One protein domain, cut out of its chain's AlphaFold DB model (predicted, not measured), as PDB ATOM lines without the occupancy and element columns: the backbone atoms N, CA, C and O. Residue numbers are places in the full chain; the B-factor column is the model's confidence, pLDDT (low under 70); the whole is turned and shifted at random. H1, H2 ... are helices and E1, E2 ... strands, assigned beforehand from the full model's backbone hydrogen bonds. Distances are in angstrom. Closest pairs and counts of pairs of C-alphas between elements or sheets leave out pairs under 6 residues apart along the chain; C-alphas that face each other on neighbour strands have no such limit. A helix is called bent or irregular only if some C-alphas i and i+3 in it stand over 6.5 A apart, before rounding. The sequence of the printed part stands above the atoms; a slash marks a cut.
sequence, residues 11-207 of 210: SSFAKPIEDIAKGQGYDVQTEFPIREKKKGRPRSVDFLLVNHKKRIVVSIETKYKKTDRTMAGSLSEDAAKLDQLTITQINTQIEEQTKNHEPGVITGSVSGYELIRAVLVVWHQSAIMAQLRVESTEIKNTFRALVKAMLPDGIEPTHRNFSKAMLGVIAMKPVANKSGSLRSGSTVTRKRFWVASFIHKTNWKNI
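What this domain is: This is residues 11 to 207 of the 210 residues of an uncharacterized protein of Acetobacter cerevisiae (UniProt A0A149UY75). One long, twisted sheet of seven strands runs through the domain, with H2, H3 and H5 over one face and H1 over the other face, near the E1 end. E3 and E4 are the sheet's long middle strands, while H3 and H6 lie toward the two ends of the long axis. The printed part has 197 residues with six named helices and seven named strands, in the order H1 E1 E2 E3 H2 H3 E4 H4 H5 H6 E5 E6 E7, of mixed class. The mixed sheet runs E1 E2 E3 E4 E7 E6 E5, parallel between E3 and E4 and antiparallel elsewhere. The whole is compact by its radius of gyration of the C-alphas, 18.0 A, yet elongated in outline, spanning 56 by 34 by 30 A.

Where its parts are: Find C-alpha 11 at (-32.233, -35.842, 37.892); there H1 begins, residues 11 to 23, 19.8 A long and irregular, but only just: C-alphas 12 and 15 are 6.7 A apart. Next come E1, residues 27 to 34, which bends by 76 degrees at residue 31, and E2, residues 43 to 51, which bends by 64 degrees at residue 46. E3, residues 56 to 65, is 28.8 A long. Then look for H2, residues 75 to 83, and H3, residues 87 to 99, 18.2 A long. Find C-alpha 114 at (-8.951, -36.398, 51.588); from there E4 runs 32.5 A to residue 124. H4, residues 128 to 134, H5, residues 137 to 150 and 19.8 A long, and H6, residues 159 to 167, follow. Last come E5, residues 175 to 177, E6, residues 180 to 186, and E7, residues 192 to 199, ending at C-alpha 199 at (-14.745, -46.055, 44.528).

How they stand to each other: Start at edge strand E1: E1 E2 E3 form a meander, each strand the antiparallel neighbour of the one before, and in the hairpin E1 and E2 you find N 29 and O 48 at 2.9 A. In the hairpin E2 and E3, N 49 and O 58 are 2.8 A apart. E3, H2 H3, E4 form a strand-helix-strand unit, two parallel neighbour strands with helices between, and its crossover is right-handed; N 59 and O 116 are 2.8 A apart. E4 and E7 are antiparallel, with N 121 and O 196 at 2.8 A. E5 E6 E7 form a second meander, with N 195 and O 183 at 2.9 A and, toward edge strand E5, N 182 and O 175 at 2.9 A. The helices make three layers with the sheet, helices on both its faces: H2, H3 and H5 on one face, H1 on the other. H1 is over E2 and E3 at a height of 8.0 A over the sheet; its closest C-alphas to E1 are those of Glu 18 and Val 28, 6.2 A. H2 is over E3 at 7.6 A and runs along the strands; the closest C-alphas of H2 and E4 are those of Leu 82 and Arg 117, 6.3 A. H3 is over E1 and stands up from the sheet, rising 44 degrees; C-alphas 34 and 93 are the closest, 7.1 A. H5 is over E7 and E6, and only just over E5 with 3 of its C-alphas, slantwise to the strands; its closest C-alphas to E6 are those of Leu 146 and Leu 182, 6.2 A. H4 only grazes the sheet with residues 128 to 131, H6 with 166 to 167. H1 and H5 are apart. Every O i to N i+4 pair is within hydrogen-bond range in H2, H3, H5 and H6, against 7 of 9 in H1 and 1 of 3 in H4, where 3 of 4 O i to N i+3 pairs are.

The domain as a whole: The two C-alphas farthest apart are those of Asn 100 and Gly 154, 58.8 A. The printed part has no cut, and H3 to E4, residues 100 to 113, is the one long link. Mean pLDDT of the printed part is 86.4; look for values under 70 at residues 36 to 42, 66 to 70, 126 and 187 to 191.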
ATOM      1  N   SER A  11     -31.936 -37.016  37.062       71.88
ATOM      2  CA  SER A  11     -32.233 -35.842  37.892       71.88
ATOM      3  C   SER A  11     -33.077 -36.128  39.142       71.88
ATOM      4  O   SER A  11     -33.038 -35.354  40.092       71.88
ATOM      5  N   SER A  12     -33.826 -37.237  39.186       77.25
ATOM      6  CA  SER A  12     -34.615 -37.611  40.368       77.25
ATOM      7  C   SER A  12     -33.773 -38.183  41.514       77.25
ATOM      8  O   SER A  12     -34.279 -38.296  42.627       77.25
ATOM      9  N   PHE A  13     -32.493 -38.503  41.278       78.81
ATOM     10  CA  PHE A  13     -31.581 -38.958  42.332       78.81
ATOM     11  C   PHE A  13     -30.912 -37.817  43.094       78.81
ATOM     12  O   PHE A  13     -30.464 -38.040  44.217       78.81
ATOM     13  N   ALA A  14     -30.876 -36.607  42.528       87.25
ATOM     14  CA  ALA A  14     -30.122 -35.507  43.114       87.25
ATOM     15  C   ALA A  14     -30.602 -35.140  44.517       87.25
ATOM     16  O   ALA A  14     -29.807 -35.132  45.455       87.25
ATOM     17  N   LYS A  15     -31.914 -34.941  44.680       89.88
ATOM     18  CA  LYS A  15     -32.489 -34.551  45.969       89.88
ATOM     19  C   LYS A  15     -32.288 -35.616  47.064       89.88
ATOM     20  O   LYS A  15     -31.771 -35.267  48.120       89.88
ATOM     21  N   PRO A  16     -32.579 -36.912  46.830       89.62
ATOM     22  CA  PRO A  16     -32.258 -37.955  47.805       89.62
ATOM     23  C   PRO A  16     -30.776 -38.025  48.203       89.62
ATOM     24  O   PRO A  16     -30.475 -38.215  49.379       89.62
ATOM     25  N   ILE A  17     -29.849 -37.884  47.248       90.88
ATOM     26  CA  ILE A  17     -28.403 -37.896  47.532       90.88
ATOM     27  C   ILE A  17     -28.024 -36.694  48.403       90.88
ATOM     28  O   ILE A  17     -27.321 -36.857  49.400       90.88
ATOM     29  N   GLU A  18     -28.521 -35.510  48.051       94.06
ATOM     30  CA  GLU A  18     -28.306 -34.272  48.796       94.06
ATOM     31  C   GLU A  18     -28.818 -34.382  50.237       94.06
ATOM     32  O   GLU A  18     -28.076 -34.082  51.172       94.06
ATOM     33  N   ASP A  19     -30.048 -34.861  50.434       94.62
ATOM     34  CA  ASP A  19     -30.663 -34.979  51.760       94.62
ATOM     35  C   ASP A  19     -29.900 -35.964  52.657       94.62
ATOM     36  O   ASP A  19     -29.635 -35.673  53.827       94.62
ATOM     37  N   ILE A  20     -29.480 -37.108  52.102       93.25
ATOM     38  CA  ILE A  20     -28.657 -38.086  52.824       93.25
ATOM     39  C   ILE A  20     -27.306 -37.471  53.204       93.25
ATOM     40  O   ILE A  20     -26.878 -37.604  54.351       93.25
ATOM     41  N   ALA A  21     -26.632 -36.796  52.272       95.44
ATOM     42  CA  ALA A  21     -25.325 -36.194  52.517       95.44
ATOM     43  C   ALA A  21     -25.400 -35.069  53.565       95.44
ATOM     44  O   ALA A  21     -24.618 -35.069  54.520       95.44
ATOM     45  N   LYS A  22     -26.394 -34.178  53.462       96.00
ATOM     46  CA  LYS A  22     -26.650 -33.116  54.448       96.00
ATOM     47  C   LYS A  22     -26.940 -33.682  55.835       96.00
ATOM     48  O   LYS A  22     -26.357 -33.220  56.813       96.00
ATOM     49  N   GLY A  23     -27.742 -34.745  55.926       95.69
ATOM     50  CA  GLY A  23     -27.988 -35.459  57.185       95.69
ATOM     51  C   GLY A  23     -26.724 -36.062  57.820       95.69
ATOM     52  O   GLY A  23     -26.694 -36.305  59.023       95.69
ATOM     53  N   GLN A  24     -25.662 -36.269  57.036       95.44
ATOM     54  CA  GLN A  24     -24.348 -36.735  57.495       95.44
ATOM     55  C   GLN A  24     -23.338 -35.590  57.717       95.44
ATOM     56  O   GLN A  24     -22.146 -35.845  57.929       95.44
ATOM     57  N   GLY A  25     -23.798 -34.334  57.678       96.75
ATOM     58  CA  GLY A  25     -22.983 -33.140  57.899       96.75
ATOM     59  C   GLY A  25     -22.067 -32.788  56.729       96.75
ATOM     60  O   GLY A  25     -20.965 -32.293  56.963       96.75
ATOM     61  N   TYR A  26     -22.470 -33.115  55.500       98.00
ATOM     62  CA  TYR A  26     -21.796 -32.643  54.293       98.00
ATOM     63  C   TYR A  26     -22.495 -31.404  53.736       98.00
ATOM     64  O   TYR A  26     -23.720 -31.383  53.603       98.00
ATOM     65  N   ASP A  27     -21.699 -30.430  53.318       97.12
ATOM     66  CA  ASP A  27     -22.110 -29.410  52.365       97.12
ATOM     67  C   ASP A  27     -22.166 -30.037  50.975       97.12
ATOM     68  O   ASP A  27     -21.290 -30.821  50.603       97.12
ATOM     69  N   VAL A  28     -23.218 -29.735  50.218       96.50
ATOM     70  CA  VAL A  28     -23.506 -30.395  48.941       96.50
ATOM     71  C   VAL A  28     -23.646 -29.347  47.855       96.50
ATOM     72  O   VAL A  28     -24.561 -28.527  47.907       96.50
ATOM     73  N   GLN A  29     -22.774 -29.419  46.855       95.25
ATOM     74  CA  GLN A  29     -22.885 -28.653  45.623       95.25
ATOM     75  C   GLN A  29     -23.202 -29.603  44.468       95.25
ATOM     76  O   GLN A  29     -22.415 -30.498  44.157       95.25
ATOM     77  N   THR A  30     -24.350 -29.403  43.829       93.44
ATOM     78  CA  THR A  30     -24.718 -30.109  42.597       93.44
ATOM     79  C   THR A  30     -24.105 -29.422  41.382       93.44
ATOM     80  O   THR A  30     -23.951 -28.199  41.390       93.44
ATOM     81  N   GLU A  31     -23.798 -30.196  40.342       91.62
ATOM     82  CA  GLU A  31     -23.216 -29.715  39.080       91.62
ATOM     83  C   GLU A  31     -21.963 -28.842  39.301       91.62
ATOM     84  O   GLU A  31     -21.802 -27.785  38.690       91.62
ATOM     85  N   PHE A  32     -21.066 -29.273  40.196       92.19
ATOM     86  CA  PHE A  32     -19.848 -28.535  40.522       92.19
ATOM     87  C   PHE A  32     -18.956 -28.398  39.279       92.19
ATOM     88  O   PHE A  32     -18.537 -29.416  38.718       92.19
ATOM     89  N   PRO A  33     -18.641 -27.177  38.825       89.56
ATOM     90  CA  PRO A  33     -17.854 -26.987  37.618       89.56
ATOM     91  C   PRO A  33     -16.410 -27.476  37.797       89.56
ATOM     92  O   PRO A  33     -15.765 -27.245  38.810       89.56
ATOM     93  N   ILE A  34     -15.874 -28.123  36.770       82.75
ATOM     94  CA  ILE A  34     -14.447 -28.381  36.587       82.75
ATOM     95  C   ILE A  34     -14.053 -27.627  35.321       82.75
ATOM     96  O   ILE A  34     -14.166 -28.143  34.205       82.75
ATOM     97  N   ARG A  35     -13.634 -26.367  35.452       71.25
ATOM     98  CA  ARG A  35     -13.145 -25.626  34.287       71.25
ATOM     99  C   ARG A  35     -11.791 -26.172  33.835       71.25
ATOM    100  O   ARG A  35     -10.791 -26.086  34.536       71.25
ATOM    101  N   GLU A  36     -11.751 -26.660  32.600       63.50
ATOM    102  CA  GLU A  36     -10.519 -26.752  31.818       63.50
ATOM    103  C   GLU A  36     -10.424 -25.527  30.901       63.50
ATOM    104  O   GLU A  36     -11.435 -25.036  30.403       63.50
ATOM    105  N   LYS A  37      -9.207 -25.054  30.608       53.72
ATOM    106  CA  LYS A  37      -8.940 -23.904  29.713       53.72
ATOM    107  C   LYS A  37      -9.385 -24.102  28.241       53.72
ATOM    108  O   LYS A  37      -8.998 -23.313  27.382       53.72
ATOM    109  N   LYS A  38     -10.148 -25.147  27.898       51.72
ATOM    110  CA  LYS A  38     -10.538 -25.478  26.513       51.72
ATOM    111  C   LYS A  38     -11.920 -24.917  26.152       51.72
ATOM    112  O   LYS A  38     -12.834 -24.921  26.969       51.72
ATOM    113  N   LYS A  39     -12.083 -24.476  24.896       46.12
ATOM    114  CA  LYS A  39     -13.379 -24.077  24.313       46.12
ATOM    115  C   LYS A  39     -14.351 -25.269  24.324       46.12
ATOM    116  O   LYS A  39     -14.059 -26.290  23.709       46.12
ATOM    117  N   GLY A  40     -15.500 -25.125  24.985       57.03
ATOM    118  CA  GLY A  40     -16.562 -26.137  25.057       57.03
ATOM    119  C   GLY A  40     -17.519 -25.900  26.230       57.03
ATOM    120  O   GLY A  40     -17.323 -24.964  27.006       57.03
ATOM    121  N   ARG A  41     -18.559 -26.740  26.365       54.59
ATOM    122  CA  ARG A  41     -19.417 -26.750  27.565       54.59
ATOM    123  C   ARG A  41     -18.527 -27.031  28.788       54.59
ATOM    124  O   ARG A  41     -17.738 -27.975  28.713       54.59
ATOM    125  N   PRO A  42     -18.632 -26.254  29.884       65.31
ATOM    126  CA  PRO A  42     -17.861 -26.513  31.094       65.31
ATOM    127  C   PRO A  42     -18.077 -27.957  31.542       65.31
ATOM    128  O   PRO A  42     -19.220 -28.413  31.619       65.31
ATOM    129  N   ARG A  43     -16.986 -28.686  31.799       82.25
ATOM    130  CA  ARG A  43     -17.086 -29.978  32.478       82.25
ATOM    131  C   ARG A  43     -17.594 -29.714  33.890       82.25
ATOM    132  O   ARG A  43     -17.273 -28.687  34.480       82.25
ATOM    133  N   SER A  44     -18.389 -30.624  34.418       90.38
ATOM    134  CA  SER A  44     -18.851 -30.585  35.801       90.38
ATOM    135  C   SER A  44     -18.835 -31.986  36.391       90.38
ATOM    136  O   SER A  44     -18.818 -32.987  35.657       90.38
ATOM    137  N   VAL A  45     -18.814 -32.021  37.720       93.12
ATOM    138  CA  VAL A  45     -19.174 -33.190  38.511       93.12
ATOM    139  C   VAL A  45     -20.624 -33.076  38.935       93.12
ATOM    140  O   VAL A  45     -21.034 -32.002  39.371       93.12
ATOM    141  N   ASP A  46     -21.383 -34.167  38.877       93.75
ATOM    142  CA  ASP A  46     -22.772 -34.164  39.348       93.75
ATOM    143  C   ASP A  46     -22.886 -33.718  40.813       93.75
ATOM    144  O   ASP A  46     -23.760 -32.913  41.137       93.75
ATOM    145  N   PHE A  47     -21.988 -34.187  41.692       95.94
ATOM    146  CA  PHE A  47     -21.940 -33.766  43.096       95.94
ATOM    147  C   PHE A  47     -20.514 -33.564  43.600       95.94
ATOM    148  O   PHE A  47     -19.655 -34.440  43.465       95.94
ATOM    149  N   LEU A  48     -20.306 -32.449  44.297       97.12
ATOM    150  CA  LEU A  48     -19.184 -32.245  45.203       97.12
ATOM    151  C   LEU A  48     -19.725 -32.131  46.631       97.12
ATOM    152  O   LEU A  48     -20.540 -31.259  46.928       97.12
ATOM    153  N   LEU A  49     -19.285 -33.032  47.504       97.81
ATOM    154  CA  LEU A  49     -19.674 -33.084  48.910       97.81
ATOM    155  C   LEU A  49     -18.467 -32.729  49.775       97.81
ATOM    156  O   LEU A  49     -17.403 -33.324  49.602       97.81
ATOM    157  N   VAL A  50     -18.619 -31.831  50.744       98.06
ATOM    158  CA  VAL A  50     -17.528 -31.430  51.644       98.06
ATOM    159  C   VAL A  50     -17.951 -31.623  53.089       98.06
ATOM    160  O   VAL A  50     -18.978 -31.120  53.519       98.06
ATOM    161  N   ASN A  51     -17.152 -32.358  53.859       98.00
ATOM    162  CA  ASN A  51     -17.315 -32.458  55.304       98.00
ATOM    163  C   ASN A  51     -16.110 -31.814  55.985       98.00
ATOM    164  O   ASN A  51     -15.057 -32.440  56.138       98.00
ATOM    165  N   HIS A  52     -16.277 -30.563  56.411       96.06
ATOM    166  CA  HIS A  52     -15.216 -29.788  57.055       96.06
ATOM    167  C   HIS A  52     -14.722 -30.421  58.359       96.06
ATOM    168  O   HIS A  52     -13.525 -30.421  58.638       96.06
ATOM    169  N   LYS A  53     -15.623 -31.044  59.128       96.38
ATOM    170  CA  LYS A  53     -15.289 -31.689  60.405       96.38
ATOM    171  C   LYS A  53     -14.379 -32.906  60.219       96.38
ATOM    172  O   LYS A  53     -13.465 -33.117  61.008       96.38
ATOM    173  N   LYS A  54     -14.633 -33.703  59.177       97.44
ATOM    174  CA  LYS A  54     -13.849 -34.901  58.837       97.44
ATOM    175  C   LYS A  54     -12.672 -34.607  57.906       97.44
ATOM    176  O   LYS A  54     -11.845 -35.488  57.713       97.44
ATOM    177  N   ARG A  55     -12.599 -33.398  57.337       97.75
ATOM    178  CA  ARG A  55     -11.642 -33.005  56.289       97.75
ATOM    179  C   ARG A  55     -11.685 -33.939  55.074       97.75
ATOM    180  O   ARG A  55     -10.650 -34.376  54.575       97.75
ATOM    181  N   ILE A  56     -12.897 -34.244  54.612       97.94
ATOM    182  CA  ILE A  56     -13.149 -35.126  53.463       97.94
ATOM    183  C   ILE A  56     -13.900 -34.350  52.383       97.94
ATOM    184  O   ILE A  56     -14.869 -33.648  52.676       97.94
ATOM    185  N   VAL A  57     -13.482 -34.543  51.138       98.00
ATOM    186  CA  VAL A  57     -14.200 -34.158  49.924       98.00
ATOM    187  C   VAL A  57     -14.619 -35.428  49.192       98.00
ATOM    188  O   VAL A  57     -13.810 -36.334  49.004       98.00
ATOM    189  N   VAL A  58     -15.875 -35.507  48.765       97.62
ATOM    190  CA  VAL A  58     -16.390 -36.607  47.947       97.62
ATOM    191  C   VAL A  58     -16.888 -36.043  46.627       97.62
ATOM    192  O   VAL A  58     -17.762 -35.186  46.603       97.62
ATOM    193  N   SER A  59     -16.344 -36.542  45.528       97.12
ATOM    194  CA  SER A  59     -16.794 -36.237  44.176       97.12
ATOM    195  C   SER A  59     -17.562 -37.438  43.629       97.12
ATOM    196  O   SER A  59     -17.048 -38.560  43.663       97.12
ATOM    197  N   ILE A  60     -18.803 -37.224  43.188       95.94
ATOM    198  CA  ILE A  60     -19.688 -38.298  42.725       95.94
ATOM    199  C   ILE A  60     -20.187 -37.991  41.320       95.94
ATOM    200  O   ILE A  60     -20.834 -36.972  41.106       95.94
ATOM    201  N   GLU A  61     -19.955 -38.929  40.409       94.50
ATOM    202  CA  GLU A  61     -20.686 -39.029  39.145       94.50
ATOM    203  C   GLU A  61     -21.829 -40.013  39.303       94.50
ATOM    204  O   GLU A  61     -21.651 -41.091  39.879       94.50
ATOM    205  N   THR A  62     -22.996 -39.665  38.785       92.00
ATOM    206  CA  THR A  62     -24.163 -40.534  38.799       92.00
ATOM    207  C   THR A  62     -24.473 -41.030  37.400       92.00
ATOM    208  O   THR A  62     -24.340 -40.313  36.417       92.00
ATOM    209  N   LYS A  63     -24.873 -42.298  37.315       89.25
ATOM    210  CA  LYS A  63     -25.369 -42.902  36.085       89.25
ATOM    211  C   LYS A  63     -26.644 -43.662  36.318       89.25
ATOM    212  O   LYS A  63     -26.727 -44.527  37.192       89.25
ATOM    213  N   TYR A  64     -27.622 -43.408  35.460       84.69
ATOM    214  CA  TYR A  64     -28.874 -44.146  35.473       84.69
ATOM    215  C   TYR A  64     -29.155 -44.906  34.180       84.69
ATOM    216  O   TYR A  64     -29.305 -44.340  33.096       84.69
ATOM    217  N   LYS A  65     -29.330 -46.223  34.307       77.25
ATOM    218  CA  LYS A  65     -29.758 -47.099  33.216       77.25
ATOM    219  C   LYS A  65     -31.252 -47.387  33.308       77.25
ATOM    220  O   LYS A  65     -31.696 -48.210  34.113       77.25
ATOM    221  N   LYS A  66     -32.017 -46.770  32.407       68.88
ATOM    222  CA  LYS A  66     -33.413 -47.150  32.150       68.88
ATOM    223  C   LYS A  66     -33.493 -48.509  31.455       68.88
ATOM    224  O   LYS A  66     -32.617 -48.860  30.662       68.88
ATOM    225  N   THR A  67     -34.573 -49.235  31.720       64.50
ATOM    226  CA  THR A  67     -34.957 -50.442  30.978       64.50
ATOM    227  C   THR A  67     -35.038 -50.120  29.479       64.50
ATOM    228  O   THR A  67     -35.515 -49.049  29.105       64.50
ATOM    229  N   ASP A  68     -34.512 -51.011  28.635       63.75
ATOM    230  CA  ASP A  68     -34.576 -50.957  27.162       63.75
ATOM    231  C   ASP A  68     -33.912 -49.752  26.467       63.75
ATOM    232  O   ASP A  68     -34.060 -49.568  25.261       63.75
ATOM    233  N   ARG A  69     -33.137 -48.931  27.190       66.88
ATOM    234  CA  ARG A  69     -32.372 -47.814  26.607       66.88
ATOM    235  C   ARG A  69     -30.880 -47.993  26.801       66.88
ATOM    236  O   ARG A  69     -30.440 -48.451  27.854       66.88
ATOM    237  N   THR A  70     -30.074 -47.586  25.823       67.38
ATOM    238  CA  THR A  70     -28.619 -47.425  25.991       67.38
ATOM    239  C   THR A  70     -28.344 -46.417  27.115       67.38
ATOM    240  O   THR A  70     -29.109 -45.470  27.288       67.38
ATOM    241  N   MET A  71     -27.326 -46.672  27.949       73.50
ATOM    242  CA  MET A  71     -26.928 -45.688  28.961       73.50
ATOM    243  C   MET A  71     -26.351 -44.493  28.207       73.50
ATOM    244  O   MET A  71     -25.681 -44.691  27.195       73.50
ATOM    245  N   ALA A  72     -26.633 -43.274  28.656       71.19
ATOM    246  CA  ALA A  72     -25.978 -42.107  28.086       71.19
ATOM    247  C   ALA A  72     -24.571 -41.973  28.692       71.19
ATOM    248  O   ALA A  72     -24.426 -41.764  29.900       71.19
ATOM    249  N   GLY A  73     -23.550 -42.088  27.842       78.38
ATOM    250  CA  GLY A  73     -22.145 -42.092  28.252       78.38
ATOM    251  C   GLY A  73     -21.675 -43.437  28.814       78.38
ATOM    252  O   GLY A  73     -22.409 -44.432  28.816       78.38
ATOM    253  N   SER A  74     -20.427 -43.448  29.268       87.75
ATOM    254  CA  SER A  74     -19.720 -44.632  29.758       87.75
ATOM    255  C   SER A  74     -19.307 -44.474  31.219       87.75
ATOM    256  O   SER A  74     -18.821 -43.419  31.619       87.75
ATOM    257  N   LEU A  75     -19.422 -45.549  32.007       91.56
ATOM    258  CA  LEU A  75     -18.923 -45.559  33.391       91.56
ATOM    259  C   LEU A  75     -17.402 -45.352  33.421       91.56
ATOM    260  O   LEU A  75     -16.857 -44.789  34.369       91.56
ATOM    261  N   SER A  76     -16.719 -45.816  32.373       92.31
ATOM    262  CA  SER A  76     -15.285 -45.632  32.172       92.31
ATOM    263  C   SER A  76     -14.933 -44.166  31.917       92.31
ATOM    264  O   SER A  76     -13.947 -43.681  32.463       92.31
ATOM    265  N   GLU A  77     -15.743 -43.442  31.138       91.06
ATOM    266  CA  GLU A  77     -15.548 -42.003  30.905       91.06
ATOM    267  C   GLU A  77     -15.706 -41.205  32.199       91.06
ATOM    268  O   GLU A  77     -14.873 -40.346  32.491       91.06
ATOM    269  N   ASP A  78     -16.731 -41.510  32.999       91.94
ATOM    270  CA  ASP A  78     -16.947 -40.846  34.287       91.94
ATOM    271  C   ASP A  78     -15.802 -41.134  35.261       91.94
ATOM    272  O   ASP A  78     -15.282 -40.227  35.907       91.94
ATOM    273  N   ALA A  79     -15.362 -42.393  35.335       93.06
ATOM    274  CA  ALA A  79     -14.238 -42.793  36.170       93.06
ATOM    275  C   ALA A  79     -12.937 -42.096  35.747       93.06
ATOM    276  O   ALA A  79     -12.215 -41.579  36.600       93.06
ATOM    277  N   ALA A  80     -12.651 -42.024  34.445       91.00
ATOM    278  CA  ALA A  80     -11.484 -41.321  33.917       91.00
ATOM    279  C   ALA A  80     -11.566 -39.801  34.148       91.00
ATOM    280  O   ALA A  80     -10.569 -39.181  34.519       91.00
ATOM    281  N   LYS A  81     -12.755 -39.199  33.992       90.38
ATOM    282  CA  LYS A  81     -13.009 -37.789  34.332       90.38
ATOM    283  C   LYS A  81     -12.703 -37.524  35.806       90.38
ATOM    284  O   LYS A  81     -12.016 -36.560  36.130       90.38
ATOM    285  N   LEU A  82     -13.188 -38.391  36.690       92.44
ATOM    286  CA  LEU A  82     -12.958 -38.281  38.124       92.44
ATOM    287  C   LEU A  82     -11.489 -38.494  38.504       92.44
ATOM    288  O   LEU A  82     -10.984 -37.764  39.352       92.44
ATOM    289  N   ASP A  83     -10.792 -39.458  37.897       92.69
ATOM    290  CA  ASP A  83      -9.368 -39.734  38.160       92.69
ATOM    291  C   ASP A  83      -8.495 -38.481  37.985       92.69
ATOM    292  O   ASP A  83      -7.607 -38.222  38.797       92.69
ATOM    293  N   GLN A  84      -8.826 -37.652  36.991       90.38
ATOM    294  CA  GLN A  84      -8.132 -36.396  36.698       90.38
ATOM    295  C   GLN A  84      -8.438 -35.269  37.692       90.38
ATOM    296  O   GLN A  84      -7.688 -34.296  37.742       90.38
ATOM    297  N   LEU A  85      -9.517 -35.371  38.474       92.81
ATOM    298  CA  LEU A  85      -9.916 -34.338  39.425       92.81
ATOM    299  C   LEU A  85      -8.966 -34.304  40.622       92.81
ATOM    300  O   LEU A  85      -8.704 -35.329  41.248       92.81
ATOM    301  N   THR A  86      -8.505 -33.119  41.005       94.12
ATOM    302  CA  THR A  86      -7.597 -32.898  42.138       94.12
ATOM    303  C   THR A  86      -8.151 -31.861  43.113       94.12
ATOM    304  O   THR A  86      -8.943 -31.000  42.738       94.12
ATOM    305  N   ILE A  87      -7.688 -31.900  44.370       95.81
ATOM    306  CA  ILE A  87      -8.007 -30.867  45.373       95.81
ATOM    307  C   ILE A  87      -7.585 -29.476  44.890       95.81
ATOM    308  O   ILE A  87      -8.312 -28.513  45.108       95.81
ATOM    309  N   THR A  88      -6.452 -29.366  44.191       94.69
ATOM    310  CA  THR A  88      -5.992 -28.094  43.621       94.69
ATOM    311  C   THR A  88      -7.017 -27.514  42.653       94.69
ATOM    312  O   THR A  88      -7.398 -26.362  42.809       94.69
ATOM    313  N   GLN A  89      -7.527 -28.315  41.709       93.25
ATOM    314  CA  GLN A  89      -8.559 -27.856  40.770       93.25
ATOM    315  C   GLN A  89      -9.853 -27.452  41.481       93.25
ATOM    316  O   GLN A  89     -10.443 -26.434  41.132       93.25
ATOM    317  N   ILE A  90     -10.276 -28.223  42.489       94.69
ATOM    318  CA  ILE A  90     -11.469 -27.910  43.288       94.69
ATOM    319  C   ILE A  90     -11.299 -26.560  43.995       94.69
ATOM    320  O   ILE A  90     -12.178 -25.710  43.906       94.69
ATOM    321  N   ASN A  91     -10.157 -26.332  44.647       94.94
ATOM    322  CA  ASN A  91      -9.874 -25.067  45.324       94.94
ATOM    323  C   ASN A  91      -9.819 -23.887  44.360       94.94
ATOM    324  O   ASN A  91     -10.440 -22.869  44.640       94.94
ATOM    325  N   THR A  92      -9.141 -24.030  43.217       92.19
ATOM    326  CA  THR A  92      -9.114 -22.977  42.191       92.19
ATOM    327  C   THR A  92     -10.530 -22.589  41.773       92.19
ATOM    328  O   THR A  92     -10.839 -21.406  41.673       92.19
ATOM    329  N   GLN A  93     -11.420 -23.567  41.597       91.88
ATOM    330  CA  GLN A  93     -12.805 -23.284  41.244       91.88
ATOM    331  C   GLN A  93     -13.579 -22.586  42.377       91.88
ATOM    332  O   GLN A  93     -14.325 -21.651  42.094       91.88
ATOM    333  N   ILE A  94     -13.399 -22.998  43.638       92.50
ATOM    334  CA  ILE A  94     -14.028 -22.347  44.804       92.50
ATOM    335  C   ILE A  94     -13.563 -20.886  44.924       92.50
ATOM    336  O   ILE A  94     -14.375 -19.980  45.131       92.50
ATOM    337  N   GLU A  95     -12.261 -20.639  44.765       91.69
ATOM    338  CA  GLU A  95     -11.662 -19.301  44.799       91.69
ATOM    339  C   GLU A  95     -12.206 -18.413  43.675       91.69
ATOM    340  O   GLU A  95     -12.577 -17.262  43.916       91.69
ATOM    341  N   GLU A  96     -12.305 -18.946  42.454       89.19
ATOM    342  CA  GLU A  96     -12.887 -18.236  41.315       89.19
ATOM    343  C   GLU A  96     -14.366 -17.905  41.534       89.19
ATOM    344  O   GLU A  96     -14.761 -16.761  41.309       89.19
ATOM    345  N   GLN A  97     -15.176 -18.863  42.003       89.38
ATOM    346  CA  GLN A  97     -16.593 -18.630  42.309       89.38
ATOM    347  C   GLN A  97     -16.751 -17.520  43.346       89.38
ATOM    348  O   GLN A  97     -17.531 -16.590  43.150       89.38
ATOM    349  N   THR A  98     -15.941 -17.567  44.404       88.06
ATOM    350  CA  THR A  98     -15.940 -16.554  45.464       88.06
ATOM    351  C   THR A  98     -15.550 -15.180  44.919       88.06
ATOM    352  O   THR A  98     -16.236 -14.193  45.174       88.06
ATOM    353  N   LYS A  99     -14.487 -15.099  44.108       88.50
ATOM    354  CA  LYS A  99     -14.024 -13.845  43.492       88.50
ATOM    355  C   LYS A  99     -15.067 -13.245  42.546       88.50
ATOM    356  O   LYS A  99     -15.261 -12.029  42.526       88.50
ATOM    357  N   ASN A 100     -15.742 -14.091  41.775       87.44
ATOM    358  CA  ASN A 100     -16.757 -13.679  40.808       87.44
ATOM    359  C   ASN A 100     -18.142 -13.467  41.440       87.44
ATOM    360  O   ASN A 100     -19.072 -13.117  40.720       87.44
ATOM    361  N   HIS A 101     -18.280 -13.650  42.761       84.25
ATOM    362  CA  HIS A 101     -19.560 -13.597  43.475       84.25
ATOM    363  C   HIS A 101     -20.601 -14.569  42.888       84.25
ATOM    364  O   HIS A 101     -21.804 -14.306  42.901       84.25
ATOM    365  N   GLU A 102     -20.137 -15.699  42.347       84.62
ATOM    366  CA  GLU A 102     -21.008 -16.757  41.850       84.62
ATOM    367  C   GLU A 102     -21.619 -17.517  43.040       84.62
ATOM    368  O   GLU A 102     -20.926 -17.800  44.021       84.62
ATOM    369  N   PRO A 103     -22.915 -17.870  42.981       79.94
ATOM    370  CA  PRO A 103     -23.557 -18.611  44.054       79.94
ATOM    371  C   PRO A 103     -22.957 -20.020  44.167       79.94
ATOM    372  O   PRO A 103     -22.962 -20.792  43.208       79.94
ATOM    373  N   GLY A 104     -22.487 -20.370  45.364       83.44
ATOM    374  CA  GLY A 104     -21.972 -21.696  45.695       83.44
ATOM    375  C   GLY A 104     -22.194 -22.012  47.171       83.44
ATOM    376  O   GLY A 104     -22.081 -21.137  48.025       83.44
ATOM    377  N   VAL A 105     -22.538 -23.265  47.473       90.56
ATOM    378  CA  VAL A 105     -22.702 -23.748  48.854       90.56
ATOM    379  C   VAL A 105     -21.337 -23.904  49.527       90.56
ATOM    380  O   VAL A 105     -21.178 -23.592  50.702       90.56
ATOM    381  N   ILE A 106     -20.340 -24.365  48.769       92.31
ATOM    382  CA  ILE A 106     -18.975 -24.586  49.248       92.31
ATOM    383  C   ILE A 106     -18.146 -23.339  48.936       92.31
ATOM    384  O   ILE A 106     -17.820 -23.085  47.780       92.31
ATOM    385  N   THR A 107     -17.792 -22.576  49.968       88.88
ATOM    386  CA  THR A 107     -17.067 -21.297  49.839       88.88
ATOM    387  C   THR A 107     -15.690 -21.303  50.507       88.88
ATOM    388  O   THR A 107     -14.875 -20.416  50.269       88.88
ATOM    389  N   GLY A 108     -15.400 -22.306  51.341       90.88
ATOM    390  CA  GLY A 108     -14.121 -22.445  52.039       90.88
ATOM    391  C   GLY A 108     -13.131 -23.344  51.300       90.88
ATOM    392  O   GLY A 108     -13.519 -24.344  50.696       90.88
ATOM    393  N   SER A 109     -11.834 -23.031  51.406       93.81
ATOM    394  CA  SER A 109     -10.772 -23.898  50.882       93.81
ATOM    395  C   SER A 109     -10.812 -25.291  51.526       93.81
ATOM    396  O   SER A 109     -10.981 -25.442  52.737       93.81
ATOM    397  N   VAL A 110     -10.578 -26.311  50.704       96.88
ATOM    398  CA  VAL A 110     -10.484 -27.731  51.075       96.88
ATOM    399  C   VAL A 110      -9.055 -28.267  50.927       96.88
ATOM    400  O   VAL A 110      -8.824 -29.465  50.759       96.88
ATOM    401  N   SER A 111      -8.056 -27.381  50.972       96.62
ATOM    402  CA  SER A 111      -6.641 -27.765  50.937       96.62
ATOM    403  C   SER A 111      -6.290 -28.775  52.039       96.62
ATOM    404  O   SER A 111      -6.607 -28.601  53.218       96.62
ATOM    405  N   GLY A 112      -5.618 -29.859  51.645       96.50
ATOM    406  CA  GLY A 112      -5.229 -30.943  52.551       96.50
ATOM    407  C   GLY A 112      -6.388 -31.818  53.041       96.50
ATOM    408  O   GLY A 112      -6.237 -32.478  54.066       96.50
ATOM    409  N   TYR A 113      -7.547 -31.789  52.378       98.12
ATOM    410  CA  TYR A 113      -8.638 -32.732  52.637       98.12
ATOM    411  C   TYR A 113      -8.412 -34.021  51.838       98.12
ATOM    412  O   TYR A 113      -7.799 -34.004  50.767       98.12
ATOM    413  N   GLU A 114      -8.925 -35.142  52.340       97.44
ATOM    414  CA  GLU A 114      -8.951 -36.398  51.588       97.44
ATOM    415  C   GLU A 114      -9.974 -36.295  50.449       97.44
ATOM    416  O   GLU A 114     -11.134 -35.970  50.692       97.44
ATOM    417  N   LEU A 115      -9.559 -36.592  49.212       96.81
ATOM    418  CA  LEU A 115     -10.452 -36.619  48.053       96.81
ATOM    419  C   LEU A 115     -10.867 -38.050  47.711       96.81
ATOM    420  O   LEU A 115     -10.095 -38.816  47.132       96.81
ATOM    421  N   ILE A 116     -12.125 -38.368  48.001       96.44
ATOM    422  CA  ILE A 116     -12.792 -39.595  47.574       96.44
ATOM    423  C   ILE A 116     -13.513 -39.312  46.261       96.44
ATOM    424  O   ILE A 116     -14.232 -38.324  46.133       96.44
ATOM    425  N   ARG A 117     -13.355 -40.194  45.277       96.38
ATOM    426  CA  ARG A 117     -14.082 -40.104  44.007       96.38
ATOM    427  C   ARG A 117     -14.883 -41.376  43.804       96.38
ATOM    428  O   ARG A 117     -14.375 -42.467  44.083       96.38
ATOM    429  N   ALA A 118     -16.113 -41.246  43.334       95.88
ATOM    430  CA  ALA A 118     -16.988 -42.384  43.137       95.88
ATOM    431  C   ALA A 118     -17.870 -42.233  41.899       95.88
ATOM    432  O   ALA A 118     -18.416 -41.167  41.638       95.88
ATOM    433  N   VAL A 119     -18.069 -43.340  41.188       95.12
ATOM    434  CA  VAL A 119     -19.136 -43.466  40.190       95.12
ATOM    435  C   VAL A 119     -20.272 -44.255  40.830       95.12
ATOM    436  O   VAL A 119     -20.079 -45.395  41.259       95.12
ATOM    437  N   LEU A 120     -21.451 -43.654  40.922       93.62
ATOM    438  CA  LEU A 120     -22.671 -44.275  41.416       93.62
ATOM    439  C   LEU A 120     -23.544 -44.665  40.227       93.62
ATOM    440  O   LEU A 120     -24.054 -43.805  39.520       93.62
ATOM    441  N   VAL A 121     -23.770 -45.960  40.028       91.06
ATOM    442  CA  VAL A 121     -24.635 -46.458  38.958       91.06
ATOM    443  C   VAL A 121     -25.889 -47.107  39.526       91.06
ATOM    444  O   VAL A 121     -25.833 -47.958  40.417       91.06
ATOM    445  N   VAL A 122     -27.034 -46.721  38.970       88.00
ATOM    446  CA  VAL A 122     -28.351 -47.269  39.289       88.00
ATOM    447  C   VAL A 122     -28.957 -47.876  38.028       88.00
ATOM    448  O   VAL A 122     -28.957 -47.257  36.963       88.00
ATOM    449  N   TRP A 123     -29.486 -49.096  38.119       86.44
ATOM    450  CA  TRP A 123     -30.113 -49.764  36.976       86.44
ATOM    451  C   TRP A 123     -31.269 -50.679  37.370       86.44
ATOM    452  O   TRP A 123     -31.384 -51.135  38.509       86.44
ATOM    453  N   HIS A 124     -32.108 -50.998  36.386       78.44
ATOM    454  CA  HIS A 124     -33.161 -52.000  36.514       78.44
ATOM    455  C   HIS A 124     -32.724 -53.364  35.969       78.44
ATOM    456  O   HIS A 124     -32.124 -53.463  34.896       78.44
ATOM    457  N   GLN A 125     -33.083 -54.428  36.696       73.50
ATOM    458  CA  GLN A 125     -32.940 -55.826  36.258       73.50
ATOM    459  C   GLN A 125     -31.538 -56.156  35.683       73.50
ATOM    460  O   GLN A 125     -30.524 -55.837  36.302       73.50
ATOM    461  N   SER A 126     -31.458 -56.825  34.526       68.19
ATOM    462  CA  SER A 126     -30.210 -57.277  33.887       68.19
ATOM    463  C   SER A 126     -29.568 -56.245  32.946       68.19
ATOM    464  O   SER A 126     -28.566 -56.556  32.299       68.19
ATOM    465  N   ALA A 127     -30.097 -55.016  32.872       73.25
ATOM    466  CA  ALA A 127     -29.699 -54.016  31.875       73.25
ATOM    467  C   ALA A 127     -28.214 -53.606  31.940       73.25
ATOM    468  O   ALA A 127     -27.650 -53.152  30.943       73.25
ATOM    469  N   ILE A 128     -27.562 -53.799  33.092       80.06
ATOM    470  CA  ILE A 128     -26.142 -53.482  33.286       80.06
ATOM    471  C   ILE A 128     -25.209 -54.386  32.471       80.06
ATOM    472  O   ILE A 128     -24.119 -53.965  32.105       80.06
ATOM    473  N   MET A 129     -25.626 -55.607  32.121       79.06
ATOM    474  CA  MET A 129     -24.743 -56.558  31.430       79.06
ATOM    475  C   MET A 129     -24.399 -56.132  30.010       79.06
ATOM    476  O   MET A 129     -23.282 -56.371  29.560       79.06
ATOM    477  N   ALA A 130     -25.339 -55.496  29.311       79.19
ATOM    478  CA  ALA A 130     -25.073 -54.931  27.994       79.19
ATOM    479  C   ALA A 130     -24.072 -53.770  28.091       79.19
ATOM    480  O   ALA A 130     -23.135 -53.719  27.301       79.19
ATOM    481  N   GLN A 131     -24.226 -52.904  29.101       83.50
ATOM    482  CA  GLN A 131     -23.297 -51.802  29.355       83.50
ATOM    483  C   GLN A 131     -21.888 -52.336  29.625       83.50
ATOM    484  O   GLN A 131     -20.936 -51.962  28.958       83.50
ATOM    485  N   LEU A 132     -21.765 -53.312  30.524       85.38
ATOM    486  CA  LEU A 132     -20.477 -53.883  30.909       85.38
ATOM    487  C   LEU A 132     -19.706 -54.536  29.764       85.38
ATOM    488  O   LEU A 132     -18.536 -54.826  29.959       85.38
ATOM    489  N   ARG A 133     -20.299 -54.802  28.595       85.44
ATOM    490  CA  ARG A 133     -19.547 -55.313  27.436       85.44
ATOM    491  C   ARG A 133     -18.647 -54.242  26.827       85.44
ATOM    492  O   ARG A 133     -17.533 -54.578  26.424       85.44
ATOM    493  N   VAL A 134     -19.099 -52.990  26.824       87.25
ATOM    494  CA  VAL A 134     -18.394 -51.850  26.215       87.25
ATOM    495  C   VAL A 134     -17.498 -51.092  27.198       87.25
ATOM    496  O   VAL A 134     -16.675 -50.295  26.775       87.25
ATOM    497  N   GLU A 135     -17.606 -51.366  28.501       91.06
ATOM    498  CA  GLU A 135     -16.771 -50.726  29.527       91.06
ATOM    499  C   GLU A 135     -15.311 -51.214  29.520       91.06
ATOM    500  O   GLU A 135     -14.997 -52.310  29.037       91.06
ATOM    501  N   SER A 136     -14.416 -50.435  30.130       91.38
ATOM    502  CA  SER A 136     -13.011 -50.794  30.303       91.38
ATOM    503  C   SER A 136     -12.830 -52.030  31.196       91.38
ATOM    504  O   SER A 136     -13.709 -52.432  31.972       91.38
ATOM    505  N   THR A 137     -11.654 -52.653  31.106       91.62
ATOM    506  CA  THR A 137     -11.300 -53.827  31.916       91.62
ATOM    507  C   THR A 137     -11.323 -53.515  33.416       91.62
ATOM    508  O   THR A 137     -11.737 -54.355  34.216       91.62
ATOM    509  N   GLU A 138     -10.947 -52.303  33.816       90.81
ATOM    510  CA  GLU A 138     -10.928 -51.827  35.203       90.81
ATOM    511  C   GLU A 138     -12.339 -51.786  35.802       90.81
ATOM    512  O   GLU A 138     -12.568 -52.311  36.901       90.81
ATOM    513  N   ILE A 139     -13.301 -51.223  35.061       91.19
ATOM    514  CA  ILE A 139     -14.711 -51.172  35.463       91.19
ATOM    515  C   ILE A 139     -15.296 -52.585  35.506       91.19
ATOM    516  O   ILE A 139     -15.889 -52.981  36.515       91.19
ATOM    517  N   LYS A 140     -15.049 -53.396  34.467       90.31
ATOM    518  CA  LYS A 140     -15.467 -54.808  34.412       90.31
ATOM    519  C   LYS A 140     -14.958 -55.599  35.619       90.31
ATOM    520  O   LYS A 140     -15.723 -56.347  36.229       90.31
ATOM    521  N   ASN A 141     -13.688 -55.443  35.985       89.88
ATOM    522  CA  ASN A 141     -13.080 -56.166  37.101       89.88
ATOM    523  C   ASN A 141     -13.633 -55.711  38.454       89.88
ATOM    524  O   ASN A 141     -13.929 -56.556  39.300       89.88
ATOM    525  N   THR A 142     -13.840 -54.406  38.640       89.69
ATOM    526  CA  THR A 142     -14.469 -53.873  39.856       89.69
ATOM    527  C   THR A 142     -15.892 -54.410  40.004       89.69
ATOM    528  O   THR A 142     -16.247 -54.934  41.060       89.69
ATOM    529  N   PHE A 143     -16.679 -54.389  38.926       89.19
ATOM    530  CA  PHE A 143     -18.026 -54.949  38.923       89.19
ATOM    531  C   PHE A 143     -18.029 -56.451  39.227       89.19
ATOM    532  O   PHE A 143     -18.761 -56.897  40.108       89.19
ATOM    533  N   ARG A 144     -17.175 -57.242  38.562       87.62
ATOM    534  CA  ARG A 144     -17.044 -58.688  38.817       87.62
ATOM    535  C   ARG A 144     -16.697 -58.986  40.272       87.62
ATOM    536  O   ARG A 144     -17.261 -59.916  40.841       87.62
ATOM    537  N   ALA A 145     -15.804 -58.204  40.879       88.94
ATOM    538  CA  ALA A 145     -15.440 -58.367  42.283       88.94
ATOM    539  C   ALA A 145     -16.635 -58.115  43.217       88.94
ATOM    540  O   ALA A 145     -16.887 -58.921  44.113       88.94
ATOM    541  N   LEU A 146     -17.408 -57.048  42.976       89.69
ATOM    542  CA  LEU A 146     -18.627 -56.763  43.741       89.69
ATOM    543  C   LEU A 146     -19.674 -57.866  43.565       89.69
ATOM    544  O   LEU A 146     -20.266 -58.330  44.533       89.69
ATOM    545  N   VAL A 147     -19.862 -58.331  42.333       85.25
ATOM    546  CA  VAL A 147     -20.807 -59.399  42.013       85.25
ATOM    547  C   VAL A 147     -20.435 -60.720  42.671       85.25
ATOM    548  O   VAL A 147     -21.304 -61.393  43.220       85.25
ATOM    549  N   LYS A 148     -19.152 -61.086  42.639       88.12
ATOM    550  CA  LYS A 148     -18.657 -62.294  43.299       88.12
ATOM    551  C   LYS A 148     -18.923 -62.235  44.804       88.12
ATOM    552  O   LYS A 148     -19.383 -63.219  45.362       88.12
ATOM    553  N   ALA A 149     -18.692 -61.082  45.431       89.50
ATOM    554  CA  ALA A 149     -18.924 -60.882  46.862       89.50
ATOM    555  C   ALA A 149     -20.413 -60.889  47.264       89.50
ATOM    556  O   ALA A 149     -20.731 -61.091  48.432       89.50
ATOM    557  N   MET A 150     -21.326 -60.663  46.315       89.44
ATOM    558  CA  MET A 150     -22.775 -60.716  46.547       89.44
ATOM    559  C   MET A 150     -23.290 -62.153  46.699       89.44
ATOM    560  O   MET A 150     -24.318 -62.371  47.348       89.44
ATOM    561  N   LEU A 151     -22.635 -63.117  46.047       89.06
ATOM    562  CA  LEU A 151     -23.084 -64.505  46.024       89.06
ATOM    563  C   LEU A 151     -22.826 -65.185  47.383       89.06
ATOM    564  O   LEU A 151     -21.854 -64.845  48.061       89.06
ATOM    565  N   PRO A 152     -23.677 -66.141  47.799       87.56
ATOM    566  CA  PRO A 152     -23.414 -66.963  48.975       87.56
ATOM    567  C   PRO A 152     -22.111 -67.753  48.848       87.56
ATOM    568  O   PRO A 152     -21.655 -68.057  47.743       87.56
ATOM    569  N   ASP A 153     -21.547 -68.131  49.992       86.88
ATOM    570  CA  ASP A 153     -20.322 -68.926  50.014       86.88
ATOM    571  C   ASP A 153     -20.588 -70.291  49.358       86.88
ATOM    572  O   ASP A 153     -21.663 -70.870  49.513       86.88
ATOM    573  N   GLY A 154     -19.630 -70.775  48.568       85.56
ATOM    574  CA  GLY A 154     -19.775 -72.011  47.790       85.56
ATOM    575  C   GLY A 154     -20.526 -71.867  46.458       85.56
ATOM    576  O   GLY A 154     -20.539 -72.814  45.677       85.56
ATOM    577  N   ILE A 155     -21.106 -70.701  46.141       87.62
ATOM    578  CA  ILE A 155     -21.712 -70.456  44.824       87.62
ATOM    579  C   ILE A 155     -20.674 -69.879  43.860       87.62
ATOM    580  O   ILE A 155     -20.160 -68.775  44.046       87.62
ATOM    581  N   GLU A 156     -20.409 -70.597  42.770       85.81
ATOM    582  CA  GLU A 156     -19.482 -70.124  41.743       85.81
ATOM    583  C   GLU A 156     -20.013 -68.885  40.994       85.81
ATOM    584  O   GLU A 156     -21.196 -68.846  40.617       85.81
ATOM    585  N   PRO A 157     -19.151 -67.893  40.690       82.62
ATOM    586  CA  PRO A 157     -19.520 -66.665  39.986       82.62
ATOM    587  C   PRO A 157     -19.657 -66.879  38.469       82.62
ATOM    588  O   PRO A 157     -18.963 -66.262  37.662       82.62
ATOM    589  N   THR A 158     -20.571 -67.759  38.066       81.88
ATOM    590  CA  THR A 158     -20.909 -68.000  36.656       81.88
ATOM    591  C   THR A 158     -21.932 -66.980  36.149       81.88
ATOM    592  O   THR A 158     -22.723 -66.440  36.927       81.88
ATOM    593  N   HIS A 159     -21.995 -66.757  34.828       77.81
ATOM    594  CA  HIS A 159     -23.017 -65.886  34.221       77.81
ATOM    595  C   HIS A 159     -24.440 -66.311  34.620       77.81
ATOM    596  O   HIS A 159     -25.284 -65.475  34.930       77.81
ATOM    597  N   ARG A 160     -24.693 -67.625  34.689       83.12
ATOM    598  CA  ARG A 160     -25.981 -68.191  35.107       83.12
ATOM    599  C   ARG A 160     -26.322 -67.844  36.557       83.12
ATOM    600  O   ARG A 160     -27.438 -67.404  36.820       83.12
ATOM    601  N   ASN A 161     -25.387 -68.037  37.488       83.62
ATOM    602  CA  ASN A 161     -25.614 -67.746  38.907       83.62
ATOM    603  C   ASN A 161     -25.753 -66.245  39.153       83.62
ATOM    604  O   ASN A 161     -26.615 -65.832  39.924       83.62
ATOM    605  N   PHE A 162     -24.994 -65.432  38.422       80.00
ATOM    606  CA  PHE A 162     -25.171 -63.990  38.422       80.00
ATOM    607  C   PHE A 162     -26.576 -63.578  37.971       80.00
ATOM    608  O   PHE A 162     -27.248 -62.833  38.679       80.00
ATOM    609  N   SER A 163     -27.056 -64.090  36.832       80.12
ATOM    610  CA  SER A 163     -28.418 -63.811  36.367       80.12
ATOM    611  C   SER A 163     -29.464 -64.259  37.389       80.12
ATOM    612  O   SER A 163     -30.386 -63.504  37.687       80.12
ATOM    613  N   LYS A 164     -29.304 -65.448  37.983       82.81
ATOM    614  CA  LYS A 164     -30.199 -65.952  39.036       82.81
ATOM    615  C   LYS A 164     -30.208 -65.056  40.281       82.81
ATOM    616  O   LYS A 164     -31.286 -64.769  40.793       82.81
ATOM    617  N   ALA A 165     -29.048 -64.591  40.744       82.38
ATOM    618  CA  ALA A 165     -28.945 -63.640  41.850       82.38
ATOM    619  C   ALA A 165     -29.631 -62.311  41.491       82.38
ATOM    620  O   ALA A 165     -30.548 -61.869  42.182       82.38
ATOM    621  N   MET A 166     -29.303 -61.744  40.327       78.75
ATOM    622  CA  MET A 166     -29.903 -60.508  39.813       78.75
ATOM    623  C   MET A 166     -31.439 -60.568  39.739       78.75
ATOM    624  O   MET A 166     -32.108 -59.581  40.054       78.75
ATOM    625  N   LEU A 167     -31.995 -61.739  39.401       78.94
ATOM    626  CA  LEU A 167     -33.434 -62.026  39.359       78.94
ATOM    627  C   LEU A 167     -34.048 -62.406  40.719       78.94
ATOM    628  O   LEU A 167     -35.267 -62.425  40.849       78.94
ATOM    629  N   GLY A 168     -33.238 -62.680  41.744       77.81
ATOM    630  CA  GLY A 168     -33.711 -63.009  43.095       77.81
ATOM    631  C   GLY A 168     -34.027 -64.463  43.346       77.81
ATOM    632  O   GLY A 168     -34.665 -64.769  44.342       77.81
ATOM    633  N   VAL A 169     -33.570 -65.335  42.457       84.62
ATOM    634  CA  VAL A 169     -33.682 -66.784  42.610       84.62
ATOM    635  C   VAL A 169     -32.700 -67.297  43.669       84.62
ATOM    636  O   VAL A 169     -32.962 -68.301  44.316       84.62
ATOM    637  N   ILE A 170     -31.566 -66.612  43.847       83.69
ATOM    638  CA  ILE A 170     -30.548 -66.931  44.857       83.69
ATOM    639  C   ILE A 170     -30.525 -65.804  45.893       83.69
ATOM    640  O   ILE A 170     -30.594 -64.630  45.523       83.69
ATOM    641  N   ALA A 171     -30.431 -66.162  47.177       81.81
ATOM    642  CA  ALA A 171     -30.250 -65.206  48.266       81.81
ATOM    643  C   ALA A 171     -28.908 -64.472  48.127       81.81
ATOM    644  O   ALA A 171     -27.913 -65.049  47.701       81.81
ATOM    645  N   MET A 172     -28.875 -63.190  48.476       85.19
ATOM    646  CA  MET A 172     -27.724 -62.321  48.218       85.19
ATOM    647  C   MET A 172     -27.279 -61.645  49.500       85.19
ATOM    648  O   MET A 172     -28.107 -61.305  50.345       85.19
ATOM    649  N   LYS A 173     -25.975 -61.401  49.613       84.94
ATOM    650  CA  LYS A 173     -25.388 -60.639  50.716       84.94
ATOM    651  C   LYS A 173     -25.223 -59.169  50.294       84.94
ATOM    652  O   LYS A 173     -24.829 -58.915  49.153       84.94
ATOM    653  N   PRO A 174     -25.505 -58.182  51.168       83.81
ATOM    654  CA  PRO A 174     -25.100 -56.801  50.921       83.81
ATOM    655  C   PRO A 174     -23.581 -56.719  50.749       83.81
ATOM    656  O   PRO A 174     -22.841 -57.289  51.548       83.81
ATOM    657  N   VAL A 175     -23.111 -55.985  49.739       88.06
ATOM    658  CA  VAL A 175     -21.674 -55.834  49.478       88.06
ATOM    659  C   VAL A 175     -21.252 -54.409  49.787       88.06
ATOM    660  O   VAL A 175     -21.803 -53.459  49.230       88.06
ATOM    661  N   ALA A 176     -20.250 -54.258  50.646       89.62
ATOM    662  CA  ALA A 176     -19.537 -53.007  50.864       89.62
ATOM    663  C   ALA A 176     -18.073 -53.323  51.178       89.62
ATOM    664  O   ALA A 176     -17.779 -54.128  52.059       89.62
ATOM    665  N   ASN A 177     -17.152 -52.722  50.431       85.00
ATOM    666  CA  ASN A 177     -15.717 -52.844  50.650       85.00
ATOM    667  C   ASN A 177     -14.994 -51.579  50.155       85.00
ATOM    668  O   ASN A 177     -15.614 -50.649  49.646       85.00
ATOM    669  N   LYS A 178     -13.661 -51.551  50.268       85.38
ATOM    670  CA  LYS A 178     -12.832 -50.404  49.845       85.38
ATOM    671  C   LYS A 178     -12.961 -50.038  48.358       85.38
ATOM    672  O   LYS A 178     -12.566 -48.954  47.962       85.38
ATOM    673  N   SER A 179     -13.464 -50.949  47.530       83.94
ATOM    674  CA  SER A 179     -13.623 -50.762  46.082       83.94
ATOM    675  C   SER A 179     -14.997 -50.226  45.702       83.94
ATOM    676  O   SER A 179     -15.209 -49.901  44.536       83.94
ATOM    677  N   GLY A 180     -15.945 -50.208  46.639       91.38
ATOM    678  CA  GLY A 180     -17.326 -49.914  46.312       91.38
ATOM    679  C   GLY A 180     -18.353 -50.689  47.113       91.38
ATOM    680  O   GLY A 180     -18.057 -51.388  48.085       91.38
ATOM    681  N   SER A 181     -19.591 -50.584  46.658       92.88
ATOM    682  CA  SER A 181     -20.725 -51.300  47.225       92.88
ATOM    683  C   SER A 181     -21.654 -51.805  46.131       92.88
ATOM    684  O   SER A 181     -21.653 -51.278  45.022       92.88
ATOM    685  N   LEU A 182     -22.436 -52.837  46.440       91.06
ATOM    686  CA  LEU A 182     -23.492 -53.353  45.576       91.06
ATOM    687  C   LEU A 182     -24.685 -53.742  46.443       91.06
ATOM    688  O   LEU A 182     -24.561 -54.535  47.383       91.06
ATOM    689  N   ARG A 183     -25.845 -53.168  46.127       87.88
ATOM    690  CA  ARG A 183     -27.108 -53.436  46.813       87.88
ATOM    691  C   ARG A 183     -28.245 -53.532  45.807       87.88
ATOM    692  O   ARG A 183     -28.223 -52.889  44.759       87.88
ATOM    693  N   SER A 184     -29.255 -54.316  46.160       86.00
ATOM    694  CA  SER A 184     -30.534 -54.324  45.455       86.00
ATOM    695  C   SER A 184     -31.622 -53.766  46.357       86.00
ATOM    696  O   SER A 184     -31.549 -53.892  47.580       86.00
ATOM    697  N   GLY A 185     -32.629 -53.159  45.744       79.00
ATOM    698  CA  GLY A 185     -33.858 -52.766  46.411       79.00
ATOM    699  C   GLY A 185     -35.068 -53.085  45.543       79.00
ATOM    700  O   GLY A 185     -34.946 -53.444  44.367       79.00
ATOM    701  N   SER A 186     -36.251 -52.983  46.137       73.00
ATOM    702  CA  SER A 186     -37.522 -53.142  45.435       73.00
ATOM    703  C   SER A 186     -38.307 -51.841  45.509       73.00
ATOM    704  O   SER A 186     -38.331 -51.187  46.549       73.00
ATOM    705  N   THR A 187     -38.918 -51.445  44.399       66.94
ATOM    706  CA  THR A 187     -39.861 -50.327  44.373       66.94
ATOM    707  C   THR A 187     -41.232 -50.761  44.900       66.94
ATOM    708  O   THR A 187     -41.528 -51.953  44.998       66.94
ATOM    709  N   VAL A 188     -42.130 -49.798  45.140       67.06
ATOM    710  CA  VAL A 188     -43.553 -50.060  45.447       67.06
ATOM    711  C   VAL A 188     -44.208 -50.957  44.383       67.06
ATOM    712  O   VAL A 188     -45.047 -51.797  44.692       67.06
ATOM    713  N   THR A 189     -43.764 -50.855  43.128       65.31
ATOM    714  CA  THR A 189     -44.224 -51.685  42.001       65.31
ATOM    715  C   THR A 189     -43.565 -53.068  41.931       65.31
ATOM    716  O   THR A 189     -43.692 -53.756  40.919       65.31
ATOM    717  N   ARG A 190     -42.838 -53.483  42.977       66.31
ATOM    718  CA  ARG A 190     -42.051 -54.728  43.070       66.31
ATOM    719  C   ARG A 190     -40.976 -54.889  41.991       66.31
ATOM    720  O   ARG A 190     -40.389 -55.964  41.852       66.31
ATOM    721  N   LYS A 191     -40.661 -53.830  41.240       69.69
ATOM    722  CA  LYS A 191     -39.549 -53.847  40.290       69.69
ATOM    723  C   LYS A 191     -38.246 -53.766  41.072       69.69
ATOM    724  O   LYS A 191     -38.074 -52.911  41.939       69.69
ATOM    725  N   ARG A 192     -37.313 -54.661  40.755       76.31
ATOM    726  CA  ARG A 192     -35.988 -54.655  41.368       76.31
ATOM    727  C   ARG A 192     -35.100 -53.614  40.703       76.31
ATOM    728  O   ARG A 192     -34.978 -53.593  39.474       76.31
ATOM    729  N   PHE A 193     -34.468 -52.797  41.527       82.44
ATOM    730  CA  PHE A 193     -33.390 -51.913  41.124       82.44
ATOM    731  C   PHE A 193     -32.101 -52.339  41.813       82.44
ATOM    732  O   PHE A 193     -32.100 -52.994  42.859       82.44
ATOM    733  N   TRP A 194     -31.006 -51.953  41.193       86.44
ATOM    734  CA  TRP A 194     -29.663 -52.226  41.637       86.44
ATOM    735  C   TRP A 194     -28.906 -50.921  41.735       86.44
ATOM    736  O   TRP A 194     -29.069 -50.044  40.890       86.44
ATOM    737  N   VAL A 195     -28.097 -50.812  42.779       88.81
ATOM    738  CA  VAL A 195     -27.223 -49.673  43.022       88.81
ATOM    739  C   VAL A 195     -25.829 -50.217  43.262       88.81
ATOM    740  O   VAL A 195     -25.641 -51.078  44.127       88.81
ATOM    741  N   ALA A 196     -24.861 -49.712  42.508       91.44
ATOM    742  CA  ALA A 196     -23.454 -49.940  42.777       91.44
ATOM    743  C   ALA A 196     -22.725 -48.610  42.901       91.44
ATOM    744  O   ALA A 196     -22.972 -47.690  42.126       91.44
ATOM    745  N   SER A 197     -21.805 -48.530  43.853       92.94
ATOM    746  CA  SER A 197     -20.790 -47.482  43.871       92.94
ATOM    747  C   SER A 197     -19.450 -48.099  43.503       92.94
ATOM    748  O   SER A 197     -19.083 -49.136  44.053       92.94
ATOM    749  N   PHE A 198     -18.721 -47.472  42.588       93.81
ATOM    750  CA  PHE A 198     -17.325 -47.777  42.302       93.81
ATOM    751  C   PHE A 198     -16.479 -46.669  42.906       93.81
ATOM    752  O   PHE A 198     -16.600 -45.517  42.502       93.81
ATOM    753  N   ILE A 199     -15.655 -47.010  43.892       93.75
ATOM    754  CA  ILE A 199     -14.745 -46.055  44.528       93.75
ATOM    755  C   ILE A 199     -13.434 -46.054  43.747       93.75
ATOM    756  O   ILE A 199     -12.961 -47.116  43.326       93.75
ATOM    757  N   HIS A 200     -12.870 -44.862  43.558       93.00
ATOM    758  CA  HIS A 200     -11.613 -44.657  42.849       93.00
ATOM    759  C   HIS A 200     -10.495 -45.558  43.359       93.00
ATOM    760  O   HIS A 200     -10.350 -45.831  44.554       93.00
ATOM    761  N   LYS A 201      -9.695 -46.016  42.402       86.94
ATOM    762  CA  LYS A 201      -8.480 -46.782  42.628       86.94
ATOM    763  C   LYS A 201      -7.394 -46.280  41.699       86.94
ATOM    764  O   LYS A 201      -7.665 -45.820  40.597       86.94
ATOM    765  N   THR A 202      -6.145 -46.494  42.093       85.31
ATOM    766  CA  THR A 202      -4.954 -46.130  41.311       85.31
ATOM    767  C   THR A 202      -4.895 -46.740  39.913       85.31
ATOM    768  O   THR A 202      -4.120 -46.258  39.096       85.31
ATOM    769  N   ASN A 203      -5.662 -47.790  39.617       84.44
ATOM    770  CA  ASN A 203      -5.734 -48.363  38.275       84.44
ATOM    771  C   ASN A 203      -6.706 -47.624  37.340       84.44
ATOM    772  O   ASN A 203      -6.671 -47.902  36.148       84.44
ATOM    773  N   TRP A 204      -7.527 -46.684  37.825       88.88
ATOM    774  CA  TRP A 204      -8.386 -45.861  36.959       88.88
ATOM    775  C   TRP A 204      -7.578 -45.017  35.967       88.88
ATOM    776  O   TRP A 204      -8.033 -44.812  34.849       88.88
ATOM    777  N   LYS A 205      -6.330 -44.664  36.302       86.06
ATOM    778  CA  LYS A 205      -5.376 -44.031  35.375       86.06
ATOM    779  C   LYS A 205      -5.113 -44.824  34.083       86.06
ATOM    780  O   LYS A 205      -4.590 -44.272  33.124       86.06
ATOM    781  N   ASN A 206      -5.415 -46.127  34.075       88.25
ATOM    782  CA  ASN A 206      -5.225 -47.008  32.920       88.25
ATOM    783  C   ASN A 206      -6.477 -47.094  32.031       88.25
ATOM    784  O   ASN A 206      -6.468 -47.820  31.039       88.25
ATOM    785  N   ILE A 207      -7.565 -46.405  32.388       87.69
ATOM    786  CA  ILE A 207      -8.788 -46.391  31.590       87.69
ATOM    787  C   ILE A 207      -8.520 -45.610  30.301       87.69
ATOM    788  O   ILE A 207      -8.322 -44.395  30.318       87.69
TER     789      ILE A 207